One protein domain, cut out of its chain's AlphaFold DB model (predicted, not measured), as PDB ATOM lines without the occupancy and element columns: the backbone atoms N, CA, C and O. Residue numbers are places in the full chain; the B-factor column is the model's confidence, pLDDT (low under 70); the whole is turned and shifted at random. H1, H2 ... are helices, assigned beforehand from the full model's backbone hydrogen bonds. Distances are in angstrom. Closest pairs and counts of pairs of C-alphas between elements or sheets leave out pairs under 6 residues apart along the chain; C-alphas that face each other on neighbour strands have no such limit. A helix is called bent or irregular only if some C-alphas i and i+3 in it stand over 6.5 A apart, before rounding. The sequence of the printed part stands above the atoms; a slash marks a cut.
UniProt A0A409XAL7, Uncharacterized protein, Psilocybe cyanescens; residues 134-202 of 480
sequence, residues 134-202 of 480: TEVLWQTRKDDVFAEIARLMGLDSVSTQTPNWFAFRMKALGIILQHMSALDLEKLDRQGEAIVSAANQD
ATOM      1  N   THR A 134      75.774 111.861 161.430       96.44
ATOM      2  CA  THR A 134      76.875 111.989 160.461       96.44
ATOM      3  C   THR A 134      78.265 111.973 161.102       96.44
ATOM      4  O   THR A 134      79.201 111.451 160.506       96.44
ATOM      5  N   GLU A 135      78.416 112.524 162.306       94.12
ATOM      6  CA  GLU A 135      79.692 112.528 163.022       94.12
ATOM      7  C   GLU A 135      79.932 111.199 163.743       94.12
ATOM      8  O   GLU A 135      81.044 110.682 163.687       94.12
ATOM      9  N   VAL A 136      78.888 110.594 164.327       95.62
ATOM     10  CA  VAL A 136      78.986 109.235 164.892       95.62
ATOM     11  C   VAL A 136      79.422 108.252 163.811       95.62
ATOM     12  O   VAL A 136      80.384 107.517 164.003       95.62
ATOM     13  N   LEU A 137      78.770 108.300 162.645       96.81
ATOM     14  CA  LEU A 137      79.089 107.457 161.499       96.81
ATOM     15  C   LEU A 137      80.541 107.634 161.043       96.81
ATOM     16  O   LEU A 137      81.225 106.654 160.765       96.81
ATOM     17  N   TRP A 138      81.024 108.877 160.997       95.88
ATOM     18  CA  TRP A 138      82.410 109.163 160.643       95.88
ATOM     19  C   TRP A 138      83.415 108.562 161.632       95.88
ATOM     20  O   TRP A 138      84.462 108.073 161.210       95.88
ATOM     21  N   GLN A 139      83.115 108.600 162.932       93.19
ATOM     22  CA  GLN A 139      84.003 108.065 163.962       93.19
ATOM     23  C   GLN A 139      83.972 106.537 164.033       93.19
ATOM     24  O   GLN A 139      85.023 105.920 164.188       93.19
ATOM     25  N   THR A 140      82.792 105.922 163.917       96.19
ATOM     26  CA  THR A 140      82.627 104.476 164.134       96.19
ATOM     27  C   THR A 140      82.774 103.641 162.868       96.19
ATOM     28  O   THR A 140      83.102 102.462 162.971       96.19
ATOM     29  N   ARG A 141      82.545 104.219 161.680       96.56
ATOM     30  CA  ARG A 141      82.574 103.514 160.383       96.56
ATOM     31  C   ARG A 141      83.380 104.271 159.327       96.56
ATOM     32  O   ARG A 141      82.959 104.432 158.184       96.56
ATOM     33  N   LYS A 142      84.547 104.782 159.719       96.19
ATOM     34  CA  LYS A 142      85.403 105.619 158.863       96.19
ATOM     35  C   LYS A 142      85.760 104.952 157.528       96.19
ATOM     36  O   LYS A 142      85.766 105.628 156.501       96.19
ATOM     37  N   ASP A 143      86.017 103.648 157.550       97.56
ATOM     38  CA  ASP A 143      86.407 102.884 156.362       97.56
ATOM     39  C   ASP A 143      85.252 102.763 155.360       97.56
ATOM     40  O   ASP A 143      85.461 103.003 154.172       97.56
ATOM     41  N   ASP A 144      84.018 102.541 155.830       97.69
ATOM     42  CA  ASP A 144      82.812 102.543 154.986       97.69
ATOM     43  C   ASP A 144      82.622 103.906 154.304       97.69
ATOM     44  O   ASP A 144      82.304 103.995 153.116       97.69
ATOM     45  N   VAL A 145      82.860 104.995 155.046       97.94
ATOM     46  CA  VAL A 145      82.784 106.353 154.494       97.94
ATOM     47  C   VAL A 145      83.859 106.569 153.432       97.94
ATOM     48  O   VAL A 145      83.568 107.171 152.400       97.94
ATOM     49  N   PHE A 146      85.084 106.079 153.636       98.00
ATOM     50  CA  PHE A 146      86.131 106.174 152.619       98.00
ATOM     51  C   PHE A 146      85.857 105.316 151.389       98.00
ATOM     52  O   PHE A 146      86.113 105.790 150.283       98.00
ATOM     53  N   ALA A 147      85.296 104.119 151.552       98.19
ATOM     54  CA  ALA A 147      84.875 103.280 150.435       98.19
ATOM     55  C   ALA A 147      83.813 103.992 149.580       98.19
ATOM     56  O   ALA A 147      83.927 104.054 148.355       98.19
ATOM     57  N   GLU A 148      82.829 104.629 150.220       98.38
ATOM     58  CA  GLU A 148      81.802 105.389 149.506       98.38
ATOM     59  C   GLU A 148      82.371 106.654 148.840       98.38
ATOM     60  O   GLU A 148      81.982 107.002 147.725       98.38
ATOM     61  N   ILE A 149      83.342 107.330 149.466       97.50
ATOM     62  CA  ILE A 149      84.054 108.444 148.823       97.50
ATOM     63  C   ILE A 149      84.846 107.950 147.603       97.50
ATOM     64  O   ILE A 149      84.794 108.602 146.562       97.50
ATOM     65  N   ALA A 150      85.538 106.813 147.699       97.81
ATOM     66  CA  ALA A 150      86.279 106.219 146.585       97.81
ATOM     67  C   ALA A 150      85.360 105.931 145.394       97.81
ATOM     68  O   ALA A 150      85.639 106.370 144.277       97.81
ATOM     69  N   ARG A 151      84.186 105.350 145.663       98.19
ATOM     70  CA  ARG A 151      83.133 105.131 144.666       98.19
ATOM     71  C   ARG A 151      82.653 106.433 144.021       98.19
ATOM     72  O   ARG A 151      82.530 106.503 142.802       98.19
ATOM     73  N   LEU A 152      82.400 107.478 144.815       97.12
ATOM     74  CA  LEU A 152      81.982 108.793 144.307       97.12
ATOM     75  C   LEU A 152      83.065 109.491 143.471       97.12
ATOM     76  O   LEU A 152      82.728 110.298 142.607       97.12
ATOM     77  N   MET A 153      84.338 109.207 143.747       96.50
ATOM     78  CA  MET A 153      85.487 109.765 143.033       96.50
ATOM     79  C   MET A 153      85.926 108.923 141.826       96.50
ATOM     80  O   MET A 153      86.740 109.403 141.041       96.50
ATOM     81  N   GLY A 154      85.407 107.700 141.663       96.50
ATOM     82  CA  GLY A 154      85.857 106.764 140.628       96.50
ATOM     83  C   GLY A 154      87.280 106.247 140.868       96.50
ATOM     84  O   GLY A 154      88.046 106.110 139.920       96.50
ATOM     85  N   LEU A 155      87.649 106.024 142.132       96.44
ATOM     86  CA  LEU A 155      88.959 105.519 142.553       96.44
ATOM     87  C   LEU A 155      88.807 104.168 143.261       96.44
ATOM     88  O   LEU A 155      87.792 103.931 143.912       96.44
ATOM     89  N   ASP A 156      89.844 103.330 143.211       97.06
ATOM     90  CA  ASP A 156      89.843 102.027 143.898       97.06
ATOM     91  C   ASP A 156      89.897 102.170 145.428       97.06
ATOM     92  O   ASP A 156      89.322 101.372 146.165       97.06
ATOM     93  N   SER A 157      90.590 103.197 145.930       96.69
ATOM     94  CA  SER A 157      90.661 103.505 147.361       96.69
ATOM     95  C   SER A 157      90.908 104.994 147.614       96.69
ATOM     96  O   SER A 157      91.481 105.708 146.787       96.69
ATOM     97  N   VAL A 158      90.458 105.478 148.775       95.31
ATOM     98  CA  VAL A 158      90.624 106.867 149.220       95.31
ATOM     99  C   VAL A 158      91.102 106.889 150.668       95.31
ATOM    100  O   VAL A 158      90.680 106.082 151.488       95.31
ATOM    101  N   SER A 159      91.975 107.843 150.991       94.44
ATOM    102  CA  SER A 159      92.477 108.089 152.344       94.44
ATOM    103  C   SER A 159      92.444 109.581 152.679       94.44
ATOM    104  O   SER A 159      92.122 110.423 151.839       94.44
ATOM    105  N   THR A 160      92.858 109.941 153.898       89.38
ATOM    106  CA  THR A 160      93.014 111.352 154.290       89.38
ATOM    107  C   THR A 160      94.044 112.117 153.453       89.38
ATOM    108  O   THR A 160      94.008 113.347 153.455       89.38
ATOM    109  N   GLN A 161      94.936 111.419 152.741       87.88
ATOM    110  CA  GLN A 161      95.954 112.013 151.866       87.88
ATOM    111  C   GLN A 161      95.471 112.197 150.420       87.88
ATOM    112  O   GLN A 161      96.148 112.850 149.621       87.88
ATOM    113  N   THR A 162      94.312 111.635 150.065       85.88
ATOM    114  CA  THR A 162      93.777 111.722 148.706       85.88
ATOM    115  C   THR A 162      93.263 113.136 148.428       85.88
ATOM    116  O   THR A 162      92.358 113.604 149.112       85.88
ATOM    117  N   PRO A 163      93.771 113.854 147.418       83.06
ATOM    118  CA  PRO A 163      93.310 115.209 147.132       83.06
ATOM    119  C   PRO A 163      91.783 115.289 146.986       83.06
ATOM    120  O   PRO A 163      91.163 114.438 146.356       83.06
ATOM    121  N   ASN A 164      91.178 116.326 147.565       85.62
ATOM    122  CA  ASN A 164      89.746 116.641 147.464       85.62
ATOM    123  C   ASN A 164      88.767 115.639 148.107       85.62
ATOM    124  O   ASN A 164      87.560 115.880 148.040       85.62
ATOM    125  N   TRP A 165      89.237 114.591 148.798       92.38
ATOM    126  CA  TRP A 165      88.363 113.601 149.455       92.38
ATOM    127  C   TRP A 165      87.294 114.259 150.347       92.38
ATOM    128  O   TRP A 165      86.131 113.856 150.380       92.38
ATOM    129  N   PHE A 166      87.675 115.337 151.039       90.75
ATOM    130  CA  PHE A 166      86.818 116.024 151.999       90.75
ATOM    131  C   PHE A 166      85.577 116.664 151.356       90.75
ATOM    132  O   PHE A 166      84.527 116.730 151.996       90.75
ATOM    133  N   ALA A 167      85.657 117.092 150.089       90.81
ATOM    134  CA  ALA A 167      84.521 117.679 149.371       90.81
ATOM    135  C   ALA A 167      83.375 116.671 149.165       90.81
ATOM    136  O   ALA A 167      82.210 117.062 149.091       90.81
ATOM    137  N   PHE A 168      83.699 115.376 149.130       95.38
ATOM    138  CA  PHE A 168      82.741 114.285 148.969       95.38
ATOM    139  C   PHE A 168      82.249 113.709 150.305       95.38
ATOM    140  O   PHE A 168      81.219 113.036 150.321       95.38
ATOM    141  N   ARG A 169      82.905 114.027 151.435       95.94
ATOM    142  CA  ARG A 169      82.598 113.470 152.770       95.94
ATOM    143  C   ARG A 169      81.123 113.604 153.147       95.94
ATOM    144  O   ARG A 169      80.494 112.618 153.504       95.94
ATOM    145  N   MET A 170      80.552 114.808 153.057       96.56
ATOM    146  CA  MET A 170      79.154 115.027 153.461       96.56
ATOM    147  C   MET A 170      78.154 114.301 152.555       96.56
ATOM    148  O   MET A 170      77.127 113.835 153.042       96.56
ATOM    149  N   LYS A 171      78.462 114.175 151.257       97.44
ATOM    150  CA  LYS A 171      77.629 113.433 150.302       97.44
ATOM    151  C   LYS A 171      77.679 111.931 150.591       97.44
ATOM    152  O   LYS A 171      76.624 111.314 150.669       97.44
ATOM    153  N   ALA A 172      78.871 111.378 150.819       97.88
ATOM    154  CA  ALA A 172      79.059 109.977 151.195       97.88
ATOM    155  C   ALA A 172      78.324 109.632 152.499       97.88
ATOM    156  O   ALA A 172      77.553 108.679 152.537       97.88
ATOM    157  N   LEU A 173      78.475 110.460 153.542       97.88
ATOM    158  CA  LEU A 173      77.750 110.292 154.807       97.88
ATOM    159  C   LEU A 173      76.227 110.300 154.605       97.88
ATOM    160  O   LEU A 173      75.533 109.476 155.192       97.88
ATOM    161  N   GLY A 174      75.706 111.207 153.769       97.50
ATOM    162  CA  GLY A 174      74.279 111.261 153.441       97.50
ATOM    163  C   GLY A 174      73.784 110.004 152.719       97.50
ATOM    164  O   GLY A 174      72.747 109.465 153.095       97.50
ATOM    165  N   ILE A 175      74.549 109.507 151.740       98.12
ATOM    166  CA  ILE A 175      74.219 108.276 151.009       98.12
ATOM    167  C   ILE A 175      74.208 107.079 151.957       98.12
ATOM    168  O   ILE A 175      73.238 106.326 151.960       98.12
ATOM    169  N   ILE A 176      75.236 106.916 152.793       98.06
ATOM    170  CA  ILE A 176      75.302 105.798 153.742       98.06
ATOM    171  C   ILE A 176      74.110 105.844 154.702       98.06
ATOM    172  O   ILE A 176      73.425 104.839 154.867       98.06
ATOM    173  N   LEU A 177      73.809 107.009 155.287       97.56
ATOM    174  CA  LEU A 177      72.669 107.157 156.198       97.56
ATOM    175  C   LEU A 177      71.323 106.860 155.525       97.56
ATOM    176  O   LEU A 177      70.443 106.311 156.178       97.56
ATOM    177  N   GLN A 178      71.159 107.193 154.242       97.81
ATOM    178  CA  GLN A 178      69.934 106.909 153.491       97.81
ATOM    179  C   GLN A 178      69.721 105.405 153.244       97.81
ATOM    180  O   GLN A 178      68.579 104.967 153.140       97.81
ATOM    181  N   HIS A 179      70.800 104.620 153.164       97.69
ATOM    182  CA  HIS A 179      70.742 103.169 152.956       97.69
ATOM    183  C   HIS A 179      70.768 102.361 154.264       97.69
ATOM    184  O   HIS A 179      70.631 101.140 154.230       97.69
ATOM    185  N   MET A 180      70.946 103.012 155.417       97.44
ATOM    186  CA  MET A 180      70.894 102.335 156.710       97.44
ATOM    187  C   MET A 180      69.464 101.927 157.062       97.44
ATOM    188  O   MET A 180      68.516 102.695 156.906       97.44
ATOM    189  N   SER A 181      69.323 100.716 157.600       98.06
ATOM    190  CA  SER A 181      68.059 100.260 158.170       98.06
ATOM    191  C   SER A 181      67.689 101.075 159.419       98.06
ATOM    192  O   SER A 181      68.552 101.669 160.071       98.06
ATOM    193  N   ALA A 182      66.410 101.067 159.808       96.62
ATOM    194  CA  ALA A 182      65.972 101.711 161.051       96.62
ATOM    195  C   ALA A 182      66.719 101.165 162.286       96.62
ATOM    196  O   ALA A 182      67.097 101.935 163.169       96.62
ATOM    197  N   LEU A 183      67.005  99.858 162.303       97.25
ATOM    198  CA  LEU A 183      67.753  99.199 163.375       97.25
ATOM    199  C   LEU A 183      69.221  99.654 163.417       97.25
ATOM    200  O   LEU A 183      69.775  99.868 164.497       97.25
ATOM    201  N   ASP A 184      69.855  99.845 162.257       97.06
ATOM    202  CA  ASP A 184      71.213 100.394 162.182       97.06
ATOM    203  C   ASP A 184      71.275 101.847 162.645       97.06
ATOM    204  O   ASP A 184      72.217 102.218 163.346       97.06
ATOM    205  N   LEU A 185      70.274 102.659 162.290       96.50
ATOM    206  CA  LEU A 185      70.174 104.047 162.741       96.50
ATOM    207  C   LEU A 185      70.022 104.127 164.264       96.50
ATOM    208  O   LEU A 185      70.725 104.907 164.898       96.50
ATOM    209  N   GLU A 186      69.189 103.276 164.864       95.94
ATOM    210  CA  GLU A 186      69.047 103.195 166.322       95.94
ATOM    211  C   GLU A 186      70.348 102.729 167.000       95.94
ATOM    212  O   GLU A 186      70.743 103.234 168.053       95.94
ATOM    213  N   LYS A 187      71.064 101.770 166.397       96.62
ATOM    214  CA  LYS A 187      72.389 101.355 166.880       96.62
ATOM    215  C   LYS A 187      73.392 102.507 166.803       96.62
ATOM    216  O   LYS A 187      74.198 102.662 167.721       96.62
ATOM    217  N   LEU A 188      73.340 103.310 165.742       96.19
ATOM    218  CA  LEU A 188      74.183 104.489 165.570       96.19
ATOM    219  C   LEU A 188      73.872 105.556 166.630       96.19
ATOM    220  O   LEU A 188      74.794 106.120 167.211       96.19
ATOM    221  N   ASP A 189      72.596 105.794 166.935       94.19
ATOM    222  CA  ASP A 189      72.188 106.737 167.983       94.19
ATOM    223  C   ASP A 189      72.706 106.296 169.359       94.19
ATOM    224  O   ASP A 189      73.363 107.079 170.048       94.19
ATOM    225  N   ARG A 190      72.549 105.010 169.707       93.75
ATOM    226  CA  ARG A 190      73.116 104.430 170.939       93.75
ATOM    227  C   ARG A 190      74.639 104.550 171.004       93.75
ATOM    228  O   ARG A 190      75.196 104.816 172.067       93.75
ATOM    229  N   GLN A 191      75.334 104.371 169.879       94.88
ATOM    230  CA  GLN A 191      76.780 104.603 169.807       94.88
ATOM    231  C   GLN A 191      77.128 106.077 170.045       94.88
ATOM    232  O   GLN A 191      78.079 106.364 170.769       94.88
ATOM    233  N   GLY A 192      76.349 107.005 169.488       91.81
ATOM    234  CA  GLY A 192      76.507 108.436 169.728       91.81
ATOM    235  C   GLY A 192      76.341 108.800 171.200       91.81
ATOM    236  O   GLY A 192      77.175 109.516 171.754       91.81
ATOM    237  N   GLU A 193      75.319 108.260 171.861       90.00
ATOM    238  CA  GLU A 193      75.102 108.428 173.301       90.00
ATOM    239  C   GLU A 193      76.253 107.853 174.129       90.00
ATOM    240  O   GLU A 193      76.709 108.500 175.075       90.00
ATOM    241  N   ALA A 194      76.769 106.677 173.761       89.56
ATOM    242  CA  ALA A 194      77.906 106.058 174.433       89.56
ATOM    243  C   ALA A 194      79.188 106.895 174.286       89.56
ATOM    244  O   ALA A 194      79.884 107.119 175.275       89.56
ATOM    245  N   ILE A 195      79.471 107.420 173.087       86.44
ATOM    246  CA  ILE A 195      80.622 108.302 172.829       86.44
ATOM    247  C   ILE A 195      80.494 109.600 173.629       86.44
ATOM    248  O   ILE A 195      81.449 110.014 174.285       86.44
ATOM    249  N   VAL A 196      79.316 110.235 173.618       83.75
ATOM    250  CA  VAL A 196      79.063 111.456 174.397       83.75
ATOM    251  C   VAL A 196      79.190 111.174 175.892       83.75
ATOM    252  O   VAL A 196      79.802 111.964 176.606       83.75
ATOM    253  N   SER A 197      78.673 110.044 176.372       83.31
ATOM    254  CA  SER A 197      78.769 109.642 177.778       83.31
ATOM    255  C   SER A 197      80.215 109.389 178.203       83.31
ATOM    256  O   SER A 197      80.632 109.907 179.235       83.31
ATOM    257  N   ALA A 198      81.002 108.680 177.390       81.81
ATOM    258  CA  ALA A 198      82.423 108.444 177.641       81.81
ATOM    259  C   ALA A 198      83.232 109.751 177.607       81.81
ATOM    260  O   ALA A 198      84.002 110.031 178.521       81.81
ATOM    261  N   ALA A 199      82.995 110.616 176.616       73.75
ATOM    262  CA  ALA A 199      83.625 111.935 176.539       73.75
ATOM    263  C   ALA A 199      83.217 112.849 177.706       73.75
ATOM    264  O   ALA A 199      84.009 113.668 178.163       73.75
ATOM    265  N   ASN A 200      81.993 112.699 178.219       69.31
ATOM    266  CA  ASN A 200      81.536 113.387 179.418       69.31
ATOM    267  C   ASN A 200      82.169 112.818 180.697       69.31
ATOM    268  O   ASN A 200      82.074 113.465 181.733       69.31
ATOM    269  N   GLN A 201      82.806 111.651 180.698       71.94
ATOM    270  CA  GLN A 201      83.538 111.169 181.878       71.94
ATOM    271  C   GLN A 201      84.958 111.748 181.966       71.94
ATOM    272  O   GLN A 201      85.571 111.705 183.030       71.94
ATOM    273  N   ASP A 202      85.448 112.370 180.892       82.06
ATOM    274  CA  ASP A 202      86.733 113.058 180.867       82.06
ATOM    275  C   ASP A 202      86.637 114.430 181.565       82.06
ATOM    276  O   ASP A 202      86.208 115.445 180.999       82.06
TER     277      ASP A 202
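Overview. This is residues 134 to 202 of the 480 residues of an uncharacterized protein of Psilocybe cyanescens (UniProt A0A409XAL7). H3 and H4 make an open V, joined at one corner by a tight link, and the short H1 sits in the gap between them, touching both; H2 crosses H3 and is apart from H4. The last residues of H4, 197 to 201, stick out free together with residue 202. The printed part has 69 residues with four named helices, H1, H2, H3 and H4 in chain order, and no named strand; the class is all helix. The whole is only just loose, close to compact, with a radius of gyration of the C-alphas of 13.3 A, and its outline is flat, spanning 39 by 29 by 16 A.

Arrangement. The printed part begins with H1, residues 134 to 140, which is close to but not clearly touching H2, residues 142 to 153; the closest C-alphas, of Trp 138 and Val 145, are 6.8 A apart, at a steep tilt of 59 degrees, opposite ways. H2 touches H3, residues 165 to 179, with the C-alphas of Glu 148 and Ala 172 closest at 5.6 A; their lines are about perpendicular, only just, at 73 degrees. H1 touches H3 at 87 degrees, about perpendicular, the closest C-alphas being those of Thr 134 and Leu 173, 6.0 A. H1 also touches H4, residues 182 to 201, about perpendicular at 76 degrees, with the C-alphas of Val 136 and Gly 192 closest at 5.5 A; H4 touches H1 with residues 188 to 192 alone. The helix packing is mostly crossed, with 0 of these 3 touching pairs at a shallow tilt. H3 and H4 are close but not clearly touching, with the C-alphas of Leu 177 and Leu 185 closest at 7.7 A, at a steep tilt of 55 degrees, opposite ways. H2 and H4 are apart. In H1, H2 and H4 every O i to N i+4 pair is within hydrogen-bond range; in H3, 9 of 11 are.

Along the chain. H1 begins at C-alpha 134, at (76.875, 111.989, 160.461), and is 10.1 A long from first to last C-alpha. H2 is 16.4 A long. H3 is 20.8 A long, from C-alpha 165 at (88.363, 113.601, 149.455); it is irregular, with C-alphas 167 and 170 at 7.3 A, and its line is a rough one. H4, the longest helix with 20 residues, is 28.8 A long and ends at C-alpha 201, at (83.538, 111.169, 181.878).

Size, cuts and confidence. The two C-alphas farthest apart are those of Gly 154 and Gln 201, 41.5 A. The printed part has no cut. The links H1 to H2 and H3 to H4 are tight, and the link H2 to H3, with 11 residues, is long. The mean pLDDT of the printed part is 93.4, and residue 200 is under 70.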